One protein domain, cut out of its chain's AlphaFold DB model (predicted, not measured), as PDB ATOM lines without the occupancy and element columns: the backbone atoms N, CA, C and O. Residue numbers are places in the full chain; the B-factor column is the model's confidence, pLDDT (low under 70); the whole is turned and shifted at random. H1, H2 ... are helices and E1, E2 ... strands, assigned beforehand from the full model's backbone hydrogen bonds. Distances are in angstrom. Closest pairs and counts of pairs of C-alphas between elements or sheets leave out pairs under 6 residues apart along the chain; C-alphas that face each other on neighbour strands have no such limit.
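This is residues 15 to 207 of the 1155 residues of the protein "Putative lipoprotein/autotransporter domain-containing protein" of Hafnia alvei (UniProt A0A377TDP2). The chain is wound in stacked turns, a solenoid of short parallel strands that advances along the long axis from E1 at one end to E22 at the other. Its largest wall is the sheet E5 E8 E10 E12 E13 E15 E18 E21; the sheets E1 E3 E6 and E2 E4 E7 E9 E11 make walls toward the first end, E14 E16 E19 E22 and the pair E17 E20 toward the last. The printed part has 193 residues with 22 named strands and one short named helix, H1, between E14 and E15; each sheet is parallel, in the order just given. The class is mostly strand, with under half of the residues in named elements. The whole is compact, with a radius of gyration of the C-alphas of 16.8 A, and only just elongated, spanning 52 by 26 by 25 A.

The largest sheet, strongly twisted, runs E5, residues 52 to 54, E8, 72 to 75, E10, 94 to 97, E12, 112 to 115, E13, 134 to 137, E15, 156 to 160, E18, 176 to 180, and E21, 197 to 201. Between E12 and E13, parallel at 18 degrees, N 113 and O 134 are 2.7 A apart, within hydrogen-bond range. The second sheet runs E2, 22 to 25, E4, 45 to 49, E7, 64 to 68, E9, 86 to 89, and E11, 107 to 109; between E4 and E7 N 46 and O 64 are 2.8 A apart. The closest C-alphas of E9 and E12 are those of Ile 89 and Ala 112, 7.1 A apart. In the sheet E1, 15 to 17, E3, 36 to 39, and E6, 58 to 61, N 37 and O 58 are 2.8 A apart. In the sheet E14, 141 to 144, E16, 164 to 167, E19, 183 to 186, and E22, 203 to 206, N 165 and O 183 are 2.8 A apart. E17, 170 to 173, and E20, 190 to 193, are parallel, N 172 and O 191 being 2.8 A apart; E17 runs on into E18 at 98 degrees. H1, 147 to 151, has its one O i to N i+4 pair within hydrogen-bond range; its closest C-alpha to E17 is that of Thr 149, 6.0 A from that of Gln 172.

E1 begins at C-alpha 15 (17.952, 35.838, 59.227). From first to last C-alpha E18 measures 12.8 A, E21 12.5 A, E15 12.3 A, E7 12.2 A and E4 11.5 A. E22 ends at C-alpha 206 (-4.212, 30.892, 15.473).

The two C-alphas farthest apart, those of Gly 19 and Val 207, are 53.8 A apart. The printed part has no cut. The link E12 to E13, residues 116 to 133, is long. Residues 28 to 29 are under pLDDT 70.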
ATOM      1  N   TYR A  15      17.989  34.402  58.949       88.19
ATOM      2  CA  TYR A  15      17.952  35.838  59.227       88.19
ATOM      3  C   TYR A  15      16.528  36.258  59.583       88.19
ATOM      4  O   TYR A  15      15.644  36.202  58.735       88.19
ATOM      5  N   SER A  16      16.292  36.692  60.821       90.25
ATOM      6  CA  SER A  16      15.001  37.263  61.222       90.25
ATOM      7  C   SER A  16      15.027  38.784  61.066       90.25
ATOM      8  O   SER A  16      15.803  39.462  61.735       90.25
ATOM      9  N   VAL A  17      14.181  39.319  60.185       88.38
ATOM     10  CA  VAL A  17      14.013  40.761  59.950       88.38
ATOM     11  C   VAL A  17      12.718  41.211  60.629       88.38
ATOM     12  O   VAL A  17      11.672  40.595  60.420       88.38
ATOM     13  N   GLN A  18      12.792  42.243  61.473       89.25
ATOM     14  CA  GLN A  18      11.681  42.716  62.311       89.25
ATOM     15  C   GLN A  18      11.639  44.255  62.370       89.25
ATOM     16  O   GLN A  18      12.650  44.907  62.107       89.25
ATOM     17  N   GLY A  19      10.498  44.824  62.779       89.12
ATOM     18  CA  GLY A  19      10.344  46.265  63.030       89.12
ATOM     19  C   GLY A  19      10.390  47.135  61.771       89.12
ATOM     20  O   GLY A  19      11.113  48.126  61.757       89.12
ATOM     21  N   ASP A  20       9.676  46.731  60.718       87.88
ATOM     22  CA  ASP A  20       9.585  47.423  59.423       87.88
ATOM     23  C   ASP A  20      10.953  47.737  58.784       87.88
ATOM     24  O   ASP A  20      11.204  48.803  58.219       87.88
ATOM     25  N   SER A  21      11.888  46.794  58.921       89.00
ATOM     26  CA  SER A  21      13.282  46.952  58.503       89.00
ATOM     27  C   SER A  21      13.557  46.358  57.120       89.00
ATOM     28  O   SER A  21      12.937  45.384  56.702       89.00
ATOM     29  N   THR A  22      14.555  46.907  56.417       91.00
ATOM     30  CA  THR A  22      15.040  46.372  55.133       91.00
ATOM     31  C   THR A  22      16.403  45.691  55.281       91.00
ATOM     32  O   THR A  22      17.381  46.337  55.664       91.00
ATOM     33  N   LEU A  23      16.489  44.411  54.913       90.69
ATOM     34  CA  LEU A  23      17.739  43.676  54.716       90.69
ATOM     35  C   LEU A  23      18.150  43.780  53.245       90.69
ATOM     36  O   LEU A  23      17.435  43.289  52.383       90.69
ATOM     37  N   ARG A  24      19.289  44.415  52.949       88.94
ATOM     38  CA  ARG A  24      19.767  44.610  51.569       88.94
ATOM     39  C   ARG A  24      20.902  43.646  51.225       88.94
ATOM     40  O   ARG A  24      21.889  43.586  51.954       88.94
ATOM     41  N   VAL A  25      20.772  42.941  50.103       87.12
ATOM     42  CA  VAL A  25      21.646  41.841  49.670       87.12
ATOM     43  C   VAL A  25      22.064  42.064  48.220       87.12
ATOM     44  O   VAL A  25      21.209  42.263  47.364       87.12
ATOM     45  N   GLY A  26      23.374  42.041  47.954       78.75
ATOM     46  CA  GLY A  26      23.929  42.312  46.620       78.75
ATOM     47  C   GLY A  26      24.438  41.094  45.849       78.75
ATOM     48  O   GLY A  26      24.682  41.200  44.654       78.75
ATOM     49  N   SER A  27      24.619  39.937  46.494       76.44
ATOM     50  CA  SER A  27      25.060  38.703  45.830       76.44
ATOM     51  C   SER A  27      24.580  37.452  46.570       76.44
ATOM     52  O   SER A  27      24.221  37.516  47.749       76.44
ATOM     53  N   ALA A  28      24.592  36.296  45.895       65.38
ATOM     54  CA  ALA A  28      24.217  35.003  46.484       65.38
ATOM     55  C   ALA A  28      25.069  34.634  47.714       65.38
ATOM     56  O   ALA A  28      24.571  34.026  48.661       65.38
ATOM     57  N   GLY A  29      26.337  35.059  47.734       69.06
ATOM     58  CA  GLY A  29      27.243  34.832  48.859       69.06
ATOM     59  C   GLY A  29      26.869  35.626  50.112       69.06
ATOM     60  O   GLY A  29      27.173  35.187  51.211       69.06
ATOM     61  N   SER A  30      26.165  36.757  50.002       77.94
ATOM     62  CA  SER A  30      25.919  37.650  51.147       77.94
ATOM     63  C   SER A  30      24.948  37.097  52.203       77.94
ATOM     64  O   SER A  30      24.989  37.551  53.348       77.94
ATOM     65  N   LEU A  31      24.104  36.118  51.857       80.06
ATOM     66  CA  LEU A  31      23.224  35.421  52.808       80.06
ATOM     67  C   LEU A  31      23.784  34.058  53.246       80.06
ATOM     68  O   LEU A  31      23.587  33.675  54.395       80.06
ATOM     69  N   GLY A  32      24.490  33.350  52.364       77.38
ATOM     70  CA  GLY A  32      24.833  31.933  52.531       77.38
ATOM     71  C   GLY A  32      23.958  31.042  51.650       77.38
ATOM     72  O   GLY A  32      22.781  31.336  51.464       77.38
ATOM     73  N   ALA A  33      24.522  29.965  51.088       71.12
ATOM     74  CA  ALA A  33      23.918  29.241  49.959       71.12
ATOM     75  C   ALA A  33      22.519  28.642  50.234       71.12
ATOM     76  O   ALA A  33      21.749  28.477  49.296       71.12
ATOM     77  N   ASN A  34      22.183  28.366  51.503       73.38
ATOM     78  CA  ASN A  34      20.910  27.765  51.938       73.38
ATOM     79  C   ASN A  34      20.300  28.453  53.175       73.38
ATOM     80  O   ASN A  34      19.488  27.861  53.885       73.38
ATOM     81  N   ALA A  35      20.712  29.681  53.487       82.81
ATOM     82  CA  ALA A  35      20.180  30.395  54.642       82.81
ATOM     83  C   ALA A  35      18.678  30.697  54.482       82.81
ATOM     84  O   ALA A  35      18.212  31.025  53.388       82.81
ATOM     85  N   GLY A  36      17.927  30.621  55.580       86.50
ATOM     86  CA  GLY A  36      16.545  31.094  55.634       86.50
ATOM     87  C   GLY A  36      16.482  32.605  55.863       86.50
ATOM     88  O   GLY A  36      17.365  33.186  56.494       86.50
ATOM     89  N   VAL A  37      15.418  33.259  55.415       91.50
ATOM     90  CA  VAL A  37      15.086  34.642  55.778       91.50
ATOM     91  C   VAL A  37      13.648  34.666  56.282       91.50
ATOM     92  O   VAL A  37      12.728  34.327  55.553       91.50
ATOM     93  N   LEU A  38      13.437  35.053  57.535       92.69
ATOM     94  CA  LEU A  38      12.117  35.213  58.139       92.69
ATOM     95  C   LEU A  38      11.775  36.703  58.231       92.69
ATOM     96  O   LEU A  38      12.360  37.424  59.040       92.69
ATOM     97  N   LEU A  39      10.807  37.156  57.438       93.19
ATOM     98  CA  LEU A  39      10.263  38.514  57.487       93.19
ATOM     99  C   LEU A  39       9.072  38.558  58.458       93.19
ATOM    100  O   LEU A  39       7.953  38.168  58.113       93.19
ATOM    101  N   ASN A  40       9.307  39.012  59.691       89.00
ATOM    102  CA  ASN A  40       8.323  38.970  60.779       89.00
ATOM    103  C   ASN A  40       7.452  40.239  60.814       89.00
ATOM    104  O   ASN A  40       7.591  41.085  61.699       89.00
ATOM    105  N   GLY A  41       6.611  40.408  59.794       87.38
ATOM    106  CA  GLY A  41       5.685  41.537  59.657       87.38
ATOM    107  C   GLY A  41       5.700  42.159  58.260       87.38
ATOM    108  O   GLY A  41       6.711  42.084  57.560       87.38
ATOM    109  N   ALA A  42       4.578  42.772  57.873       84.94
ATOM    110  CA  ALA A  42       4.326  43.265  56.514       84.94
ATOM    111  C   ALA A  42       5.200  44.443  56.060       84.94
ATOM    112  O   ALA A  42       5.433  44.582  54.865       84.94
ATOM    113  N   GLY A  43       5.725  45.257  56.981       86.50
ATOM    114  CA  GLY A  43       6.644  46.346  56.636       86.50
ATOM    115  C   GLY A  43       8.110  45.923  56.487       86.50
ATOM    116  O   GLY A  43       8.951  46.768  56.192       86.50
ATOM    117  N   ASN A  44       8.457  44.646  56.708       93.44
ATOM    118  CA  ASN A  44       9.835  44.173  56.566       93.44
ATOM    119  C   ASN A  44      10.145  43.780  55.122       93.44
ATOM    120  O   ASN A  44       9.364  43.066  54.496       93.44
ATOM    121  N   THR A  45      11.336  44.143  54.645       93.75
ATOM    122  CA  THR A  45      11.746  43.929  53.252       93.75
ATOM    123  C   THR A  45      13.075  43.185  53.164       93.75
ATOM    124  O   THR A  45      14.061  43.582  53.783       93.75
ATOM    125  N   LEU A  46      13.148  42.145  52.339       93.88
ATOM    126  CA  LEU A  46      14.403  41.650  51.781       93.88
ATOM    127  C   LEU A  46      14.617  42.345  50.434       93.88
ATOM    128  O   LEU A  46      13.905  42.062  49.481       93.88
ATOM    129  N   ASN A  47      15.570  43.270  50.356       93.38
ATOM    130  CA  ASN A  47      15.926  43.953  49.117       93.38
ATOM    131  C   ASN A  47      17.132  43.268  48.451       93.38
ATOM    132  O   ASN A  47      18.263  43.398  48.924       93.38
ATOM    133  N   LEU A  48      16.897  42.574  47.341       93.75
ATOM    134  CA  LEU A  48      17.925  42.054  46.448       93.75
ATOM    135  C   LEU A  48      18.347  43.159  45.473       93.75
ATOM    136  O   LEU A  48      17.756  43.319  44.408       93.75
ATOM    137  N   ALA A  49      19.367  43.929  45.844       91.00
ATOM    138  CA  ALA A  49      19.785  45.108  45.096       91.00
ATOM    139  C   ALA A  49      21.042  44.845  44.257       91.00
ATOM    140  O   ALA A  49      22.073  44.498  44.835       91.00
ATOM    141  N   ASN A  50      20.991  45.047  42.931       90.75
ATOM    142  CA  ASN A  50      22.054  44.651  41.982       90.75
ATOM    143  C   ASN A  50      22.412  43.148  42.068       90.75
ATOM    144  O   ASN A  50      23.521  42.723  41.742       90.75
ATOM    145  N   TYR A  51      21.475  42.334  42.559       91.19
ATOM    146  CA  TYR A  51      21.647  40.893  42.689       91.19
ATOM    147  C   TYR A  51      21.504  40.239  41.318       91.19
ATOM    148  O   TYR A  51      20.512  40.476  40.639       91.19
ATOM    149  N   SER A  52      22.436  39.369  40.937       89.81
ATOM    150  CA  SER A  52      22.362  38.619  39.681       89.81
ATOM    151  C   SER A  52      22.576  37.127  39.927       89.81
ATOM    152  O   SER A  52      23.539  36.740  40.592       89.81
ATOM    153  N   GLY A  53      21.674  36.294  39.405       88.31
ATOM    154  CA  GLY A  53      21.774  34.833  39.458       88.31
ATOM    155  C   GLY A  53      20.592  34.137  40.137       88.31
ATOM    156  O   GLY A  53      19.536  34.725  40.365       88.31
ATOM    157  N   THR A  54      20.762  32.846  40.437       89.56
ATOM    158  CA  THR A  54      19.721  32.015  41.067       89.56
ATOM    159  C   THR A  54      19.678  32.241  42.573       89.56
ATOM    160  O   THR A  54      20.686  32.075  43.257       89.56
ATOM    161  N   PHE A  55      18.500  32.568  43.092       90.88
ATOM    162  CA  PHE A  55      18.259  32.759  44.512       90.88
ATOM    163  C   PHE A  55      17.830  31.436  45.155       90.88
ATOM    164  O   PHE A  55      16.678  31.025  45.059       90.88
ATOM    165  N   GLY A  56      18.784  30.746  45.787       85.00
ATOM    166  CA  GLY A  56      18.577  29.433  46.419       85.00
ATOM    167  C   GLY A  56      18.002  29.476  47.842       85.00
ATOM    168  O   GLY A  56      17.638  28.439  48.390       85.00
ATOM    169  N   ASN A  57      17.906  30.659  48.449       88.00
ATOM    170  CA  ASN A  57      17.431  30.837  49.820       88.00
ATOM    171  C   ASN A  57      15.904  30.680  49.938       88.00
ATOM    172  O   ASN A  57      15.173  30.811  48.953       88.00
ATOM    173  N   GLN A  58      15.426  30.424  51.160       90.69
ATOM    174  CA  GLN A  58      13.996  30.374  51.485       90.69
ATOM    175  C   GLN A  58      13.588  31.618  52.273       90.69
ATOM    176  O   GLN A  58      14.197  31.922  53.299       90.69
ATOM    177  N   VAL A  59      12.545  32.313  51.829       92.69
ATOM    178  CA  VAL A  59      11.968  33.469  52.520       92.69
ATOM    179  C   VAL A  59      10.606  33.085  53.089       92.69
ATOM    180  O   VAL A  59       9.700  32.717  52.346       92.69
ATOM    181  N   ALA A  60      10.451  33.183  54.405       91.06
ATOM    182  CA  ALA A  60       9.220  32.902  55.135       91.06
ATOM    183  C   ALA A  60       8.677  34.161  55.830       91.06
ATOM    184  O   ALA A  60       9.413  35.122  56.054       91.06
ATOM    185  N   GLY A  61       7.397  34.148  56.211       91.44
ATOM    186  CA  GLY A  61       6.731  35.263  56.896       91.44
ATOM    187  C   GLY A  61       5.772  36.040  55.994       91.44
ATOM    188  O   GLY A  61       5.194  35.461  55.074       91.44
ATOM    189  N   THR A  62       5.573  37.331  56.281       88.62
ATOM    190  CA  THR A  62       4.535  38.165  55.636       88.62
ATOM    191  C   THR A  62       5.058  39.488  55.057       88.62
ATOM    192  O   THR A  62       4.286  40.434  54.954       88.62
ATOM    193  N   GLY A  63       6.360  39.597  54.768       92.44
ATOM    194  CA  GLY A  63       7.016  40.826  54.289       92.44
ATOM    195  C   GLY A  63       7.179  40.917  52.766       92.44
ATOM    196  O   GLY A  63       6.544  40.179  52.019       92.44
ATOM    197  N   LEU A  64       8.059  41.809  52.307       94.12
ATOM    198  CA  LEU A  64       8.301  42.103  50.892       94.12
ATOM    199  C   LEU A  64       9.673  41.596  50.422       94.12
ATOM    200  O   LEU A  64      10.695  41.869  51.045       94.12
ATOM    201  N   LEU A  65       9.726  40.917  49.283       95.12
ATOM    202  CA  LEU A  65      10.945  40.729  48.505       95.12
ATOM    203  C   LEU A  65      11.021  41.839  47.451       95.12
ATOM    204  O   LEU A  65      10.286  41.800  46.471       95.12
ATOM    205  N   ALA A  66      11.895  42.819  47.649       95.19
ATOM    206  CA  ALA A  66      12.121  43.895  46.688       95.19
ATOM    207  C   ALA A  66      13.345  43.588  45.815       95.19
ATOM    208  O   ALA A  66      14.383  43.175  46.329       95.19
ATOM    209  N   LEU A  67      13.245  43.812  44.511       96.69
ATOM    210  CA  LEU A  67      14.355  43.756  43.563       96.69
ATOM    211  C   LEU A  67      14.630  45.179  43.081       96.69
ATOM    212  O   LEU A  67      13.749  45.788  42.478       96.69
ATOM    213  N   THR A  68      15.823  45.716  43.355       93.88
ATOM    214  CA  THR A  68      16.185  47.099  42.989       93.88
ATOM    215  C   THR A  68      17.565  47.193  42.338       93.88
ATOM    216  O   THR A  68      18.375  46.275  42.443       93.88
ATOM    217  N   ASP A  69      17.877  48.340  41.731       92.81
ATOM    218  CA  ASP A  69      19.209  48.663  41.198       92.81
ATOM    219  C   ASP A  69      19.703  47.638  40.157       92.81
ATOM    220  O   ASP A  69      20.783  47.064  40.305       92.81
ATOM    221  N   SER A  70      18.896  47.389  39.123       92.81
ATOM    222  CA  SER A  70      19.182  46.438  38.034       92.81
ATOM    223  C   SER A  70      19.373  44.979  38.469       92.81
ATOM    224  O   SER A  70      20.183  44.244  37.898       92.81
ATOM    225  N   ALA A  71      18.645  44.531  39.494       93.44
ATOM    226  CA  ALA A  71      18.695  43.137  39.925       93.44
ATOM    227  C   ALA A  71      18.124  42.196  38.848       93.44
ATOM    228  O   ALA A  71      17.103  42.494  38.250       93.44
ATOM    229  N   ALA A  72      18.747  41.038  38.632       93.81
ATOM    230  CA  ALA A  72      18.318  39.975  37.724       93.81
ATOM    231  C   ALA A  72      18.286  38.637  38.482       93.81
ATOM    232  O   ALA A  72      19.244  37.858  38.483       93.81
ATOM    233  N   VAL A  73      17.182  38.389  39.182       93.94
ATOM    234  CA  VAL A  73      17.036  37.262  40.109       93.94
ATOM    235  C   VAL A  73      16.336  36.104  39.417       93.94
ATOM    236  O   VAL A  73      15.338  36.310  38.743       93.94
ATOM    237  N   THR A  74      16.806  34.874  39.614       93.44
ATOM    238  CA  THR A  74      16.107  33.661  39.166       93.44
ATOM    239  C   THR A  74      15.592  32.858  40.355       93.44
ATOM    240  O   THR A  74      16.369  32.513  41.243       93.44
ATOM    241  N   LEU A  75      14.304  32.525  40.358       93.25
ATOM    242  CA  LEU A  75      13.699  31.540  41.253       93.25
ATOM    243  C   LEU A  75      13.473  30.255  40.471       93.25
ATOM    244  O   LEU A  75      12.841  30.273  39.418       93.25
ATOM    245  N   ASN A  76      13.982  29.148  40.994       89.75
ATOM    246  CA  ASN A  76      13.847  27.824  40.387       89.75
ATOM    247  C   ASN A  76      13.119  26.826  41.301       89.75
ATOM    248  O   ASN A  76      12.995  25.653  40.961       89.75
ATOM    249  N   SER A  77      12.644  27.277  42.467       89.88
ATOM    250  CA  SER A  77      11.877  26.465  43.405       89.88
ATOM    251  C   SER A  77      10.734  27.266  44.024       89.88
ATOM    252  O   SER A  77      10.928  28.365  44.540       89.88
ATOM    253  N   ALA A  78       9.534  26.683  44.061       83.12
ATOM    254  CA  ALA A  78       8.397  27.268  44.776       83.12
ATOM    255  C   ALA A  78       8.668  27.407  46.287       83.12
ATOM    256  O   ALA A  78       8.061  28.240  46.951       83.12
ATOM    257  N   ALA A  79       9.617  26.634  46.830       86.25
ATOM    258  CA  ALA A  79      10.039  26.744  48.223       86.25
ATOM    259  C   ALA A  79      10.882  28.000  48.506       86.25
ATOM    260  O   ALA A  79      11.118  28.312  49.673       86.25
ATOM    261  N   ASN A  80      11.342  28.726  47.476       89.88
ATOM    262  CA  ASN A  80      12.131  29.936  47.686       89.88
ATOM    263  C   ASN A  80      11.332  31.028  48.410       89.88
ATOM    264  O   ASN A  80      11.930  31.790  49.162       89.88
ATOM    265  N   LEU A  81      10.007  31.100  48.224       92.69
ATOM    266  CA  LEU A  81       9.149  32.118  48.839       92.69
ATOM    267  C   LEU A  81       7.884  31.486  49.439       92.69
ATOM    268  O   LEU A  81       7.133  30.805  48.748       92.69
ATOM    269  N   ALA A  82       7.604  31.755  50.714       90.06
ATOM    270  CA  ALA A  82       6.364  31.343  51.373       90.06
ATOM    271  C   ALA A  82       5.178  32.217  50.943       90.06
ATOM    272  O   ALA A  82       5.350  33.416  50.761       90.06
ATOM    273  N   ALA A  83       3.961  31.667  50.880       85.06
ATOM    274  CA  ALA A  83       2.762  32.322  50.323       85.06
ATOM    275  C   ALA A  83       2.398  33.723  50.880       85.06
ATOM    276  O   ALA A  83       1.642  34.456  50.252       85.06
ATOM    277  N   GLY A  84       2.894  34.095  52.066       86.25
ATOM    278  CA  GLY A  84       2.665  35.414  52.670       86.25
ATOM    279  C   GLY A  84       3.616  36.517  52.188       86.25
ATOM    280  O   GLY A  84       3.426  37.671  52.562       86.25
ATOM    281  N   ILE A  85       4.642  36.182  51.402       94.06
ATOM    282  CA  ILE A  85       5.649  37.132  50.921       94.06
ATOM    283  C   ILE A  85       5.129  37.871  49.687       94.06
ATOM    284  O   ILE A  85       4.795  37.237  48.690       94.06
ATOM    285  N   GLY A  86       5.100  39.202  49.733       93.25
ATOM    286  CA  GLY A  86       4.922  40.039  48.545       93.25
ATOM    287  C   GLY A  86       6.225  40.159  47.754       93.25
ATOM    288  O   GLY A  86       7.309  39.993  48.309       93.25
ATOM    289  N   VAL A  87       6.141  40.483  46.470       96.25
ATOM    290  CA  VAL A  87       7.288  40.695  45.585       96.25
ATOM    291  C   VAL A  87       7.127  42.031  44.865       96.25
ATOM    292  O   VAL A  87       6.120  42.256  44.202       96.25
ATOM    293  N   ASP A  88       8.131  42.899  44.971       96.25
ATOM    294  CA  ASP A  88       8.216  44.161  44.236       96.25
ATOM    295  C   ASP A  88       9.417  44.134  43.291       96.25
ATOM    296  O   ASP A  88      10.534  43.821  43.707       96.25
ATOM    297  N   ILE A  89       9.197  44.452  42.017       97.44
ATOM    298  CA  ILE A  89      10.258  44.488  41.005       97.44
ATOM    299  C   ILE A  89      10.401  45.922  40.488       97.44
ATOM    300  O   ILE A  89       9.525  46.423  39.779       97.44
ATOM    301  N   ALA A  90      11.511  46.589  40.813       95.75
ATOM    302  CA  ALA A  90      11.801  47.931  40.312       95.75
ATOM    303  C   ALA A  90      11.960  47.947  38.781       95.75
ATOM    304  O   ALA A  90      12.311  46.939  38.177       95.75
ATOM    305  N   GLY A  91      11.721  49.101  38.149       92.56
ATOM    306  CA  GLY A  91      11.626  49.234  36.685       92.56
ATOM    307  C   GLY A  91      12.857  48.803  35.876       92.56
ATOM    308  O   GLY A  91      12.720  48.432  34.718       92.56
ATOM    309  N   ASP A  92      14.045  48.830  36.474       93.38
ATOM    310  CA  ASP A  92      15.307  48.395  35.862       93.38
ATOM    311  C   ASP A  92      15.668  46.932  36.182       93.38
ATOM    312  O   ASP A  92      16.685  46.425  35.713       93.38
ATOM    313  N   SER A  93      14.851  46.256  36.989       96.25
ATOM    314  CA  SER A  93      15.131  44.944  37.567       96.25
ATOM    315  C   SER A  93      14.235  43.854  36.966       96.25
ATOM    316  O   SER A  93      13.175  44.124  36.398       96.25
ATOM    317  N   ALA A  94      14.657  42.598  37.090       96.25
ATOM    318  CA  ALA A  94      14.001  41.432  36.533       96.25
ATOM    319  C   ALA A  94      13.957  40.253  37.516       96.25
ATOM    320  O   ALA A  94      14.948  39.916  38.168       96.25
ATOM    321  N   LEU A  95      12.812  39.577  37.552       96.19
ATOM    322  CA  LEU A  95      12.606  38.296  38.207       96.19
ATOM    323  C   LEU A  95      12.338  37.226  37.151       96.19
ATOM    324  O   LEU A  95      11.377  37.329  36.400       96.19
ATOM    325  N   THR A  96      13.141  36.176  37.118       95.06
ATOM    326  CA  THR A  96      12.941  35.009  36.261       95.06
ATOM    327  C   THR A  96      12.391  33.853  37.085       95.06
ATOM    328  O   THR A  96      13.003  33.431  38.060       95.06
ATOM    329  N   LEU A  97      11.253  33.310  36.676       94.44
ATOM    330  CA  LEU A  97      10.667  32.085  37.203       94.44
ATOM    331  C   LEU A  97      11.072  30.929  36.277       94.44
ATOM    332  O   LEU A  97      10.525  30.757  35.182       94.44
ATOM    333  N   ALA A  98      12.086  30.177  36.698       91.44
ATOM    334  CA  ALA A  98      12.688  29.089  35.938       91.44
ATOM    335  C   ALA A  98      12.012  27.749  36.254       91.44
ATOM    336  O   ALA A  98      12.224  27.192  37.328       91.44
ATOM    337  N   GLY A  99      11.201  27.236  35.320       86.44
ATOM    338  CA  GLY A  99      10.513  25.942  35.463       86.44
ATOM    339  C   GLY A  99       9.454  25.897  36.572       86.44
ATOM    340  O   GLY A  99       9.170  24.829  37.111       86.44
ATOM    341  N   LEU A 100       8.901  27.052  36.953       89.69
ATOM    342  CA  LEU A 100       7.827  27.151  37.938       89.69
ATOM    343  C   LEU A 100       6.479  27.229  37.226       89.69
ATOM    344  O   LEU A 100       6.285  28.100  36.386       89.69
ATOM    345  N   ASN A 101       5.537  26.371  37.615       87.00
ATOM    346  CA  ASN A 101       4.192  26.302  37.032       87.00
ATOM    347  C   ASN A 101       3.185  27.284  37.666       87.00
ATOM    348  O   ASN A 101       2.010  27.319  37.303       87.00
ATOM    349  N   GLY A 102       3.618  28.120  38.611       90.00
ATOM    350  CA  GLY A 102       2.763  29.168  39.142       90.00
ATOM    351  C   GLY A 102       3.449  30.149  40.075       90.00
ATOM    352  O   GLY A 102       4.590  29.958  40.499       90.00
ATOM    353  N   PHE A 103       2.727  31.222  40.384       93.12
ATOM    354  CA  PHE A 103       3.201  32.301  41.240       93.12
ATOM    355  C   PHE A 103       2.083  32.763  42.173       93.12
ATOM    356  O   PHE A 103       1.041  33.238  41.726       93.12
ATOM    357  N   GLY A 104       2.290  32.569  43.478       91.06
ATOM    358  CA  GLY A 104       1.286  32.824  44.515       91.06
ATOM    359  C   GLY A 104       1.396  34.180  45.208       91.06
ATOM    360  O   GLY A 104       0.564  34.498  46.054       91.06
ATOM    361  N   GLN A 105       2.414  34.967  44.877       94.00
ATOM    362  CA  GLN A 105       2.804  36.129  45.670       94.00
ATOM    363  C   GLN A 105       2.158  37.394  45.144       94.00
ATOM    364  O   GLN A 105       2.081  37.558  43.925       94.00
ATOM    365  N   ALA A 106       1.755  38.290  46.051       93.75
ATOM    366  CA  ALA A 106       1.347  39.647  45.698       93.75
ATOM    367  C   ALA A 106       2.475  40.316  44.909       93.75
ATOM    368  O   ALA A 106       3.602  40.361  45.397       93.75
ATOM    369  N   LEU A 107       2.187  40.793  43.700       95.62
ATOM    370  CA  LEU A 107       3.199  41.319  42.788       95.62
ATOM    371  C   LEU A 107       2.979  42.810  42.532       95.62
ATOM    372  O   LEU A 107       1.896  43.227  42.114       95.62
ATOM    373  N   THR A 108       4.024  43.604  42.748       95.50
ATOM    374  CA  THR A 108       4.053  45.049  42.498       95.50
ATOM    375  C   THR A 108       5.319  45.457  41.748       95.50
ATOM    376  O   THR A 108       6.229  44.657  41.520       95.50
ATOM    377  N   GLY A 109       5.351  46.715  41.316       96.19
ATOM    378  CA  GLY A 109       6.494  47.295  40.625       96.19
ATOM    379  C   GLY A 109       6.336  47.322  39.106       96.19
ATOM    380  O   GLY A 109       5.298  46.949  38.553       96.19
ATOM    381  N   ALA A 110       7.377  47.824  38.449       95.56
ATOM    382  CA  ALA A 110       7.397  48.159  37.026       95.56
ATOM    383  C   ALA A 110       8.476  47.398  36.229       95.56
ATOM    384  O   ALA A 110       8.658  47.674  35.046       95.56
ATOM    385  N   GLY A 111       9.217  46.487  36.868       95.94
ATOM    386  CA  GLY A 111      10.294  45.713  36.244       95.94
ATOM    387  C   GLY A 111       9.818  44.572  35.348       95.94
ATOM    388  O   GLY A 111       8.666  44.529  34.921       95.94
ATOM    389  N   ALA A 112      10.700  43.618  35.059       96.50
ATOM    390  CA  ALA A 112      10.392  42.461  34.220       96.50
ATOM    391  C   ALA A 112      10.148  41.189  35.047       96.50
ATOM    392  O   ALA A 112      10.950  40.821  35.897       96.50
ATOM    393  N   LEU A 113       9.074  40.465  34.757       96.75
ATOM    394  CA  LEU A 113       8.836  39.102  35.214       96.75
ATOM    395  C   LEU A 113       9.000  38.157  34.021       96.75
ATOM    396  O   LEU A 113       8.153  38.128  33.135       96.75
ATOM    397  N   ASN A 114      10.073  37.376  33.986       95.62
ATOM    398  CA  ASN A 114      10.332  36.397  32.937       95.62
ATOM    399  C   ASN A 114       9.837  35.018  33.373       95.62
ATOM    400  O   ASN A 114      10.196  34.533  34.441       95.62
ATOM    401  N   ILE A 115       9.052  34.359  32.535       95.00
ATOM    402  CA  ILE A 115       8.506  33.023  32.764       95.00
ATOM    403  C   ILE A 115       9.087  32.111  31.688       95.00
ATOM    404  O   ILE A 115       9.097  32.466  30.507       95.00
ATOM    405  N   THR A 116       9.613  30.959  32.108       89.44
ATOM    406  CA  THR A 116      10.276  29.985  31.217       89.44
ATOM    407  C   THR A 116       9.735  28.562  31.383       89.44
ATOM    408  O   THR A 116      10.429  27.588  31.102       89.44
ATOM    409  N   ASP A 117       8.507  28.426  31.887       86.12
ATOM    410  CA  ASP A 117       7.887  27.127  32.141       86.12
ATOM    411  C   ASP A 117       7.115  26.597  30.929       86.12
ATOM    412  O   ASP A 117       6.108  27.167  30.506       86.12
ATOM    413  N   SER A 118       7.555  25.452  30.416       82.19
ATOM    414  CA  SER A 118       6.943  24.784  29.270       82.19
ATOM    415  C   SER A 118       5.712  23.936  29.616       82.19
ATOM    416  O   SER A 118       5.033  23.491  28.691       82.19
ATOM    417  N   ASN A 119       5.409  23.710  30.903       83.31
ATOM    418  CA  ASN A 119       4.334  22.810  31.349       83.31
ATOM    419  C   ASN A 119       3.037  23.522  31.778       83.31
ATOM    420  O   ASN A 119       2.062  22.846  32.107       83.31
ATOM    421  N   GLY A 120       3.012  24.856  31.762       85.19
ATOM    422  CA  GLY A 120       1.835  25.670  32.054       85.19
ATOM    423  C   GLY A 120       2.011  26.510  33.315       85.19
ATOM    424  O   GLY A 120       2.035  25.984  34.424       85.19
ATOM    425  N   PHE A 121       2.044  27.834  33.148       93.00
ATOM    426  CA  PHE A 121       2.159  28.784  34.254       93.00
ATOM    427  C   PHE A 121       0.805  29.392  34.652       93.00
ATOM    428  O   PHE A 121      -0.014  29.728  33.793       93.00
ATOM    429  N   SER A 122       0.573  29.607  35.954       93.44
ATOM    430  CA  SER A 122      -0.573  30.388  36.444       93.44
ATOM    431  C   SER A 122      -0.290  31.246  37.684       93.44
ATOM    432  O   SER A 122       0.327  30.815  38.656       93.44
ATOM    433  N   PHE A 123      -0.825  32.463  37.685       95.19
ATOM    434  CA  PHE A 123      -0.941  33.323  38.854       95.19
ATOM    435  C   PHE A 123      -2.046  32.824  39.793       95.19
ATOM    436  O   PHE A 123      -3.129  32.409  39.364       95.19
ATOM    437  N   ALA A 124      -1.799  32.905  41.098       93.88
ATOM    438  CA  ALA A 124      -2.850  32.734  42.093       93.88
ATOM    439  C   ALA A 124      -3.657  34.031  42.260       93.88
ATOM    440  O   ALA A 124      -3.202  35.123  41.924       93.88
ATOM    441  N   SER A 125      -4.841  33.938  42.866       92.69
ATOM    442  CA  SER A 125      -5.677  35.113  43.160       92.69
ATOM    443  C   SER A 125      -4.981  36.134  44.071       92.69
ATOM    444  O   SER A 125      -5.287  37.323  44.017       92.69
ATOM    445  N   SER A 126      -4.039  35.680  44.901       90.56
ATOM    446  CA  SER A 126      -3.227  36.507  45.798       90.56
ATOM    447  C   SER A 126      -2.199  37.381  45.080       90.56
ATOM    448  O   SER A 126      -1.716  38.334  45.686       90.56
ATOM    449  N   THR A 127      -1.890  37.126  43.802       94.75
ATOM    450  CA  THR A 127      -0.959  37.972  43.043       94.75
ATOM    451  C   THR A 127      -1.475  39.393  42.845       94.75
ATOM    452  O   THR A 127      -0.687  40.340  42.860       94.75
ATOM    453  N   GLY A 128      -2.795  39.567  42.738       93.25
ATOM    454  CA  GLY A 128      -3.406  40.878  42.522       93.25
ATOM    455  C   GLY A 128      -3.032  41.486  41.166       93.25
ATOM    456  O   GLY A 128      -2.433  40.818  40.331       93.25
ATOM    457  N   SER A 129      -3.418  42.746  40.939       95.19
ATOM    458  CA  SER A 129      -3.327  43.447  39.642       95.19
ATOM    459  C   SER A 129      -2.447  44.707  39.662       95.19
ATOM    460  O   SER A 129      -2.571  45.572  38.791       95.19
ATOM    461  N   ALA A 130      -1.646  44.871  40.716       95.25
ATOM    462  CA  ALA A 130      -0.885  46.089  40.987       95.25
ATOM    463  C   ALA A 130       0.429  46.177  40.194       95.25
ATOM    464  O   ALA A 130       0.996  47.260  40.075       95.25
ATOM    465  N   PHE A 131       0.908  45.059  39.651       97.31
ATOM    466  CA  PHE A 131       2.089  45.025  38.801       97.31
ATOM    467  C   PHE A 131       1.846  45.781  37.490       97.31
ATOM    468  O   PHE A 131       0.896  45.483  36.764       97.31
ATOM    469  N   THR A 132       2.711  46.748  37.184       96.44
ATOM    470  CA  THR A 132       2.647  47.567  35.961       96.44
ATOM    471  C   THR A 132       3.760  47.242  34.965       96.44
ATOM    472  O   THR A 132       3.792  47.789  33.863       96.44
ATOM    473  N   GLY A 133       4.675  46.353  35.354       96.00
ATOM    474  CA  GLY A 133       5.844  45.973  34.578       96.00
ATOM    475  C   GLY A 133       5.561  45.028  33.410       96.00
ATOM    476  O   GLY A 133       4.422  44.832  32.980       96.00
ATOM    477  N   GLN A 134       6.625  44.435  32.874       96.75
ATOM    478  CA  GLN A 134       6.556  43.525  31.733       96.75
ATOM    479  C   GLN A 134       6.536  42.068  32.196       96.75
ATOM    480  O   GLN A 134       7.420  41.647  32.928       96.75
ATOM    481  N   VAL A 135       5.576  41.271  31.735       97.44
ATOM    482  CA  VAL A 135       5.563  39.813  31.904       97.44
ATOM    483  C   VAL A 135       6.009  39.172  30.594       97.44
ATOM    484  O   VAL A 135       5.284  39.218  29.606       97.44
ATOM    485  N   ASN A 136       7.207  38.594  30.567       96.19
ATOM    486  CA  ASN A 136       7.797  37.960  29.390       96.19
ATOM    487  C   ASN A 136       7.602  36.446  29.437       96.19
ATOM    488  O   ASN A 136       8.098  35.784  30.343       96.19
ATOM    489  N   LEU A 137       6.940  35.889  28.428       96.25
ATOM    490  CA  LEU A 137       6.847  34.446  28.221       96.25
ATOM    491  C   LEU A 137       7.962  33.997  27.273       96.25
ATOM    492  O   LEU A 137       8.020  34.479  26.143       96.25
ATOM    493  N   ALA A 138       8.793  33.032  27.662       92.50
ATOM    494  CA  ALA A 138       9.790  32.423  26.779       92.50
ATOM    495  C   ALA A 138       9.673  30.894  26.819       92.50
ATOM    496  O   ALA A 138       9.768  30.299  27.889       92.50
ATOM    497  N   GLY A 139       9.424  30.247  25.676       90.62
ATOM    498  CA  GLY A 139       9.197  28.795  25.625       90.62
ATOM    499  C   GLY A 139       8.053  28.294  26.521       90.62
ATOM    500  O   GLY A 139       8.085  27.139  26.938       90.62
ATOM    501  N   SER A 140       7.099  29.164  26.878       92.38
ATOM    502  CA  SER A 140       6.123  28.891  27.941       92.38
ATOM    503  C   SER A 140       4.708  28.640  27.431       92.38
ATOM    504  O   SER A 140       4.288  29.258  26.455       92.38
ATOM    505  N   GLN A 141       3.943  27.794  28.127       91.62
ATOM    506  CA  GLN A 141       2.495  27.663  27.919       91.62
ATOM    507  C   GLN A 141       1.739  28.548  28.916       91.62
ATOM    508  O   GLN A 141       1.979  28.480  30.123       91.62
ATOM    509  N   PHE A 142       0.831  29.395  28.427       95.69
ATOM    510  CA  PHE A 142       0.106  30.352  29.263       95.69
ATOM    511  C   PHE A 142      -1.352  30.484  28.821       95.69
ATOM    512  O   PHE A 142      -1.636  30.949  27.718       95.69
ATOM    513  N   ALA A 143      -2.284  30.123  29.703       95.31
ATOM    514  CA  ALA A 143      -3.709  30.351  29.488       95.31
ATOM    515  C   ALA A 143      -4.097  31.742  30.010       95.31
ATOM    516  O   ALA A 143      -4.042  32.005  31.213       95.31
ATOM    517  N   LEU A 144      -4.510  32.645  29.124       96.88
ATOM    518  CA  LEU A 144      -5.015  33.961  29.495       96.88
ATOM    519  C   LEU A 144      -6.492  33.854  29.885       96.88
ATOM    520  O   LEU A 144      -7.386  34.070  29.068       96.88
ATOM    521  N   ALA A 145      -6.731  33.463  31.135       95.75
ATOM    522  CA  ALA A 145      -8.056  33.365  31.738       95.75
ATOM    523  C   ALA A 145      -7.995  33.567  33.263       95.75
ATOM    524  O   ALA A 145      -6.949  33.392  33.891       95.75
ATOM    525  N   GLY A 146      -9.132  33.896  33.883       95.88
ATOM    526  CA  GLY A 146      -9.285  33.915  35.344       95.88
ATOM    527  C   GLY A 146      -8.247  34.790  36.058       95.88
ATOM    528  O   GLY A 146      -8.108  35.976  35.757       95.88
ATOM    529  N   ASN A 147      -7.511  34.197  37.005       95.25
ATOM    530  CA  ASN A 147      -6.476  34.897  37.774       95.25
ATOM    531  C   ASN A 147      -5.350  35.440  36.885       95.25
ATOM    532  O   ASN A 147      -4.843  36.523  37.158       95.25
ATOM    533  N   ASN A 148      -5.005  34.747  35.792       96.00
ATOM    534  CA  ASN A 148      -3.952  35.198  34.883       96.00
ATOM    535  C   ASN A 148      -4.317  36.527  34.224       96.00
ATOM    536  O   ASN A 148      -3.527  37.468  34.232       96.00
ATOM    537  N   THR A 149      -5.547  36.633  33.727       96.94
ATOM    538  CA  THR A 149      -6.082  37.883  33.182       96.94
ATOM    539  C   THR A 149      -6.190  38.954  34.267       96.94
ATOM    540  O   THR A 149      -5.782  40.094  34.055       96.94
ATOM    541  N   ALA A 150      -6.698  38.598  35.455       95.88
ATOM    542  CA  ALA A 150      -6.862  39.541  36.559       95.88
ATOM    543  C   ALA A 150      -5.531  40.167  37.001       95.88
ATOM    544  O   ALA A 150      -5.491  41.372  37.266       95.88
ATOM    545  N   SER A 151      -4.453  39.381  37.033       96.50
ATOM    546  CA  SER A 151      -3.131  39.860  37.429       96.50
ATOM    547  C   SER A 151      -2.439  40.735  36.391       96.50
ATOM    548  O   SER A 151      -1.616  41.573  36.748       96.50
ATOM    549  N   LEU A 152      -2.817  40.615  35.120       97.31
ATOM    550  CA  LEU A 152      -2.205  41.351  34.015       97.31
ATOM    551  C   LEU A 152      -2.903  42.677  33.673       97.31
ATOM    552  O   LEU A 152      -2.487  43.346  32.730       97.31
ATOM    553  N   LYS A 153      -3.931  43.102  34.425       96.56
ATOM    554  CA  LYS A 153      -4.731  44.312  34.120       96.56
ATOM    555  C   LYS A 153      -3.929  45.602  33.937       96.56
ATOM    556  O   LYS A 153      -4.369  46.466  33.187       96.56
ATOM    557  N   SER A 154      -2.789  45.732  34.611       95.50
ATOM    558  CA  SER A 154      -1.939  46.930  34.536       95.50
ATOM    559  C   SER A 154      -0.582  46.660  33.875       95.50
ATOM    560  O   SER A 154       0.178  47.597  33.651       95.50
ATOM    561  N   ALA A 155      -0.280  45.399  33.556       97.31
ATOM    562  CA  ALA A 155       1.026  44.941  33.089       97.31
ATOM    563  C   ALA A 155       1.089  44.816  31.561       97.31
ATOM    564  O   ALA A 155       0.068  44.697  30.879       97.31
ATOM    565  N   THR A 156       2.307  44.777  31.021       97.69
ATOM    566  CA  THR A 156       2.555  44.455  29.609       97.69
ATOM    567  C   THR A 156       2.878  42.974  29.464       97.69
ATOM    568  O   THR A 156       3.947  42.542  29.886       97.69
ATOM    569  N   LEU A 157       1.995  42.188  28.851       98.06
ATOM    570  CA  LEU A 157       2.282  40.791  28.517       98.06
ATOM    571  C   LEU A 157       3.068  40.724  27.203       98.06
ATOM    572  O   LEU A 157       2.634  41.271  26.196       98.06
ATOM    573  N   SER A 158       4.202  40.035  27.189       97.56
ATOM    574  CA  SER A 158       5.076  39.862  26.028       97.56
ATOM    575  C   SER A 158       5.202  38.380  25.689       97.56
ATOM    576  O   SER A 158       5.725  37.590  26.476       97.56
ATOM    577  N   VAL A 159       4.698  37.986  24.520       97.38
ATOM    578  CA  VAL A 159       4.650  36.587  24.071       97.38
ATOM    579  C   VAL A 159       5.889  36.287  23.226       97.38
ATOM    580  O   VAL A 159       5.897  36.505  22.013       97.38
ATOM    581  N   GLY A 160       6.955  35.833  23.882       95.38
ATOM    582  CA  GLY A 160       8.252  35.537  23.271       95.38
ATOM    583  C   GLY A 160       8.296  34.244  22.448       95.38
ATOM    584  O   GLY A 160       7.384  33.417  22.499       95.38
ATOM    585  N   GLY A 161       9.395  34.051  21.714       93.44
ATOM    586  CA  GLY A 161       9.651  32.856  20.900       93.44
ATOM    587  C   GLY A 161       9.468  31.531  21.653       93.44
ATOM    588  O   GLY A 161       9.849  31.395  22.817       93.44
ATOM    589  N   GLY A 162       8.854  30.552  20.980       90.69
ATOM    590  CA  GLY A 162       8.548  29.232  21.544       90.69
ATOM    591  C   GLY A 162       7.396  29.206  22.557       90.69
ATOM    592  O   GLY A 162       7.002  28.123  22.978       90.69
ATOM    593  N   SER A 163       6.846  30.361  22.946       95.44
ATOM    594  CA  SER A 163       5.703  30.437  23.860       95.44
ATOM    595  C   SER A 163       4.369  30.283  23.136       95.44
ATOM    596  O   SER A 163       4.220  30.682  21.977       95.44
ATOM    597  N   ARG A 164       3.376  29.764  23.856       94.81
ATOM    598  CA  ARG A 164       1.990  29.619  23.418       94.81
ATOM    599  C   ARG A 164       1.050  30.286  24.421       94.81
ATOM    600  O   ARG A 164       0.967  29.871  25.574       94.81
ATOM    601  N   LEU A 165       0.346  31.310  23.951       96.69
ATOM    602  CA  LEU A 165      -0.706  32.023  24.664       96.69
ATOM    603  C   LEU A 165      -2.070  31.497  24.203       96.69
ATOM    604  O   LEU A 165      -2.440  31.698  23.048       96.69
ATOM    605  N   GLU A 166      -2.820  30.846  25.087       96.31
ATOM    606  CA  GLU A 166      -4.193  30.396  24.819       96.31
ATOM    607  C   GLU A 166      -5.184  31.378  25.440       96.31
ATOM    608  O   GLU A 166      -5.190  31.584  26.654       96.31
ATOM    609  N   VAL A 167      -6.006  32.028  24.618       97.25
ATOM    610  CA  VAL A 167      -6.957  33.041  25.090       97.25
ATOM    611  C   VAL A 167      -8.238  32.359  25.560       97.25
ATOM    612  O   VAL A 167      -8.905  31.674  24.787       97.25
ATOM    613  N   GLY A 168      -8.594  32.550  26.832       94.12
ATOM    614  CA  GLY A 168      -9.825  32.000  27.398       94.12
ATOM    615  C   GLY A 168     -11.090  32.618  26.795       94.12
ATOM    616  O   GLY A 168     -11.065  33.711  26.229       94.12
ATOM    617  N   THR A 169     -12.225  31.937  26.964       91.88
ATOM    618  CA  THR A 169     -13.542  32.388  26.479       91.88
ATOM    619  C   THR A 169     -13.894  33.797  26.962       91.88
ATOM    620  O   THR A 169     -13.651  34.134  28.125       91.88
ATOM    621  N   GLY A 170     -14.543  34.591  26.107       92.94
ATOM    622  CA  GLY A 170     -14.928  35.967  26.416       92.94
ATOM    623  C   GLY A 170     -13.776  36.966  26.275       92.94
ATOM    624  O   GLY A 170     -12.740  36.680  25.674       92.94
ATOM    625  N   VAL A 171     -13.975  38.171  26.811       96.44
ATOM    626  CA  VAL A 171     -13.011  39.276  26.700       96.44
ATOM    627  C   VAL A 171     -11.976  39.203  27.824       96.44
ATOM    628  O   VAL A 171     -12.315  39.347  28.999       96.44
ATOM    629  N   GLN A 172     -10.702  39.051  27.465       97.56
ATOM    630  CA  GLN A 172      -9.571  39.079  28.391       97.56
ATOM    631  C   GLN A 172      -8.952  40.483  28.434       97.56
ATOM    632  O   GLN A 172      -8.280  40.902  27.493       97.56
ATOM    633  N   ALA A 173      -9.189  41.229  29.514       97.25
ATOM    634  CA  ALA A 173      -8.694  42.599  29.672       97.25
ATOM    635  C   ALA A 173      -7.343  42.644  30.408       97.25
ATOM    636  O   ALA A 173      -7.265  42.259  31.576       97.25
ATOM    637  N   ILE A 174      -6.308  43.148  29.735       97.38
ATOM    638  CA  ILE A 174      -4.935  43.302  30.249       97.38
ATOM    639  C   ILE A 174      -4.397  44.717  29.986       97.38
ATOM    640  O   ILE A 174      -5.006  45.485  29.244       97.38
ATOM    641  N   GLY A 175      -3.251  45.063  30.578       97.12
ATOM    642  CA  GLY A 175      -2.633  46.384  30.442       97.12
ATOM    643  C   GLY A 175      -2.147  46.658  29.021       97.12
ATOM    644  O   GLY A 175      -2.720  47.485  28.325       97.12
ATOM    645  N   ASN A 176      -1.121  45.946  28.554       97.50
ATOM    646  CA  ASN A 176      -0.637  45.997  27.167       97.50
ATOM    647  C   ASN A 176      -0.278  44.592  26.666       97.50
ATOM    648  O   ASN A 176      -0.047  43.687  27.469       97.50
ATOM    649  N   LEU A 177      -0.188  44.422  25.347       97.94
ATOM    650  CA  LEU A 177       0.230  43.171  24.714       97.94
ATOM    651  C   LEU A 177       1.350  43.415  23.699       97.94
ATOM    652  O   LEU A 177       1.221  44.255  22.811       97.94
ATOM    653  N   THR A 178       2.411  42.620  23.781       97.81
ATOM    654  CA  THR A 178       3.494  42.570  22.797       97.81
ATOM    655  C   THR A 178       3.581  41.164  22.212       97.81
ATOM    656  O   THR A 178       3.818  40.191  22.926       97.81
ATOM    657  N   LEU A 179       3.428  41.050  20.896       97.88
ATOM    658  CA  LEU A 179       3.665  39.825  20.136       97.88
ATOM    659  C   LEU A 179       5.144  39.787  19.727       97.88
ATOM    660  O   LEU A 179       5.595  40.622  18.943       97.88
ATOM    661  N   ASN A 180       5.922  38.871  20.309       96.62
ATOM    662  CA  ASN A 180       7.388  38.863  20.226       96.62
ATOM    663  C   ASN A 180       7.959  37.484  19.843       96.62
ATOM    664  O   ASN A 180       8.923  37.002  20.437       96.62
ATOM    665  N   GLY A 181       7.362  36.821  18.855       95.69
ATOM    666  CA  GLY A 181       7.872  35.553  18.324       95.69
ATOM    667  C   GLY A 181       7.063  34.312  18.696       95.69
ATOM    668  O   GLY A 181       7.353  33.228  18.193       95.69
ATOM    669  N   GLY A 182       6.089  34.432  19.602       95.81
ATOM    670  CA  GLY A 182       5.269  33.308  20.058       95.81
ATOM    671  C   GLY A 182       3.974  33.096  19.266       95.81
ATOM    672  O   GLY A 182       3.665  33.814  18.312       95.81
ATOM    673  N   THR A 183       3.202  32.093  19.689       96.94
ATOM    674  CA  THR A 183       1.875  31.767  19.140       96.94
ATOM    675  C   THR A 183       0.782  32.271  20.070       96.94
ATOM    676  O   THR A 183       0.800  31.952  21.254       96.94
ATOM    677  N   THR A 184      -0.189  33.014  19.544       97.31
ATOM    678  CA  THR A 184      -1.414  33.389  20.264       97.31
ATOM    679  C   THR A 184      -2.608  32.707  19.614       97.31
ATOM    680  O   THR A 184      -2.913  32.975  18.453       97.31
ATOM    681  N   GLN A 185      -3.271  31.819  20.350       96.19
ATOM    682  CA  GLN A 185      -4.444  31.090  19.885       96.19
ATOM    683  C   GLN A 185      -5.721  31.698  20.458       96.19
ATOM    684  O   GLN A 185      -5.870  31.827  21.673       96.19
ATOM    685  N   PHE A 186      -6.662  31.991  19.567       95.25
ATOM    686  CA  PHE A 186      -8.018  32.386  19.907       95.25
ATOM    687  C   PHE A 186      -8.982  31.241  19.599       95.25
ATOM    688  O   PHE A 186      -9.028  30.748  18.474       95.25
ATOM    689  N   ILE A 187      -9.787  30.866  20.588       89.75
ATOM    690  CA  ILE A 187     -10.959  29.998  20.419       89.75
ATOM    691  C   ILE A 187     -12.200  30.826  20.048       89.75
ATOM    692  O   ILE A 187     -12.146  32.068  20.003       89.75
ATOM    693  N   ASP A 188     -13.324  30.165  19.783       84.62
ATOM    694  CA  ASP A 188     -14.581  30.853  19.496       84.62
ATOM    695  C   ASP A 188     -15.014  31.769  20.661       84.62
ATOM    696  O   ASP A 188     -14.834  31.452  21.839       84.62
ATOM    697  N   GLY A 189     -15.502  32.965  20.328       85.12
ATOM    698  CA  GLY A 189     -15.905  33.998  21.288       85.12
ATOM    699  C   GLY A 189     -14.791  34.590  22.174       85.12
ATOM    700  O   GLY A 189     -15.089  35.417  23.040       85.12
ATOM    701  N   SER A 190     -13.525  34.195  22.003       93.56
ATOM    702  CA  SER A 190     -12.394  34.758  22.755       93.56
ATOM    703  C   SER A 190     -11.846  36.033  22.109       93.56
ATOM    704  O   SER A 190     -11.729  36.132  20.886       93.56
ATOM    705  N   SER A 191     -11.485  37.021  22.927       96.38
ATOM    706  CA  SER A 191     -10.769  38.221  22.476       96.38
ATOM    707  C   SER A 191      -9.919  38.818  23.595       96.38
ATOM    708  O   SER A 191     -10.148  38.553  24.773       96.38
ATOM    709  N   ILE A 192      -8.938  39.644  23.236       98.00
ATOM    710  CA  ILE A 192      -8.126  40.415  24.185       98.00
ATOM    711  C   ILE A 192      -8.506  41.891  24.079       98.00
ATOM    712  O   ILE A 192      -8.646  42.419  22.981       98.00
ATOM    713  N   THR A 193      -8.631  42.582  25.210       97.69
ATOM    714  CA  THR A 193      -8.628  44.051  25.258       97.69
ATOM    715  C   THR A 193      -7.351  44.513  25.947       97.69
ATOM    716  O   THR A 193      -7.093  44.115  27.083       97.69
ATOM    717  N   SER A 194      -6.557  45.336  25.267       96.56
ATOM    718  CA  SER A 194      -5.315  45.907  25.792       96.56
ATOM    719  C   SER A 194      -5.261  47.416  25.554       96.56
ATOM    720  O   SER A 194      -5.933  47.947  24.674       96.56
ATOM    721  N   GLY A 195      -4.456  48.139  26.328       95.50
ATOM    722  CA  GLY A 195      -4.158  49.548  26.078       95.50
ATOM    723  C   GLY A 195      -3.456  49.716  24.733       95.50
ATOM    724  O   GLY A 195      -3.980  50.363  23.825       95.50
ATOM    725  N   THR A 196      -2.301  49.068  24.582       95.69
ATOM    726  CA  THR A 196      -1.544  49.011  23.322       95.69
ATOM    727  C   THR A 196      -1.288  47.572  22.867       95.69
ATOM    728  O   THR A 196      -1.268  46.636  23.676       95.69
ATOM    729  N   LEU A 197      -1.124  47.403  21.553       97.44
ATOM    730  CA  LEU A 197      -0.679  46.178  20.893       97.44
ATOM    731  C   LEU A 197       0.589  46.477  20.086       97.44
ATOM    732  O   LEU A 197       0.550  47.306  19.179       97.44
ATOM    733  N   ALA A 198       1.690  45.793  20.386       96.50
ATOM    734  CA  ALA A 198       2.948  45.897  19.648       96.50
ATOM    735  C   ALA A 198       3.317  44.567  18.975       96.50
ATOM    736  O   ALA A 198       3.091  43.500  19.548       96.50
ATOM    737  N   VAL A 199       3.926  44.622  17.785       97.44
ATOM    738  CA  VAL A 199       4.461  43.450  17.069       97.44
ATOM    739  C   VAL A 199       5.973  43.605  16.938       97.44
ATOM    740  O   VAL A 199       6.477  44.295  16.056       97.44
ATOM    741  N   ALA A 200       6.712  42.993  17.859       95.44
ATOM    742  CA  ALA A 200       8.163  43.135  17.938       95.44
ATOM    743  C   ALA A 200       8.901  42.185  16.981       95.44
ATOM    744  O   ALA A 200       9.924  42.564  16.418       95.44
ATOM    745  N   GLN A 201       8.384  40.966  16.794       96.00
ATOM    746  CA  GLN A 201       8.991  39.907  15.979       96.00
ATOM    747  C   GLN A 201       7.914  39.065  15.283       96.00
ATOM    748  O   GLN A 201       6.735  39.127  15.649       96.00
ATOM    749  N   ASN A 202       8.331  38.238  14.318       96.00
ATOM    750  CA  ASN A 202       7.430  37.363  13.568       96.00
ATOM    751  C   ASN A 202       6.632  36.442  14.494       96.00
ATOM    752  O   ASN A 202       7.213  35.564  15.124       96.00
ATOM    753  N   SER A 203       5.318  36.629  14.568       96.75
ATOM    754  CA  SER A 203       4.453  35.956  15.544       96.75
ATOM    755  C   SER A 203       3.298  35.238  14.854       96.75
ATOM    756  O   SER A 203       2.847  35.647  13.783       96.75
ATOM    757  N   THR A 204       2.802  34.166  15.469       96.88
ATOM    758  CA  THR A 204       1.715  33.354  14.900       96.88
ATOM    759  C   THR A 204       0.397  33.658  15.598       96.88
ATOM    760  O   THR A 204       0.322  33.667  16.827       96.88
ATOM    761  N   ILE A 205      -0.649  33.874  14.811       96.25
ATOM    762  CA  ILE A 205      -2.028  34.029  15.262       96.25
ATOM    763  C   ILE A 205      -2.801  32.794  14.817       96.25
ATOM    764  O   ILE A 205      -2.848  32.501  13.625       96.25
ATOM    765  N   GLN A 206      -3.401  32.075  15.762       95.00
ATOM    766  CA  GLN A 206      -4.212  30.892  15.473       95.00
ATOM    767  C   GLN A 206      -5.693  31.155  15.730       95.00
ATOM    768  O   GLN A 206      -6.054  31.673  16.788       95.00
ATOM    769  N   VAL A 207      -6.539  30.772  14.776       91.62
ATOM    770  CA  VAL A 207      -8.010  30.842  14.854       91.62
ATOM    771  C   VAL A 207      -8.623  29.585  14.229       91.62
ATOM    772  O   VAL A 207      -7.963  28.921  13.435       91.62
TER     773      VAL A 207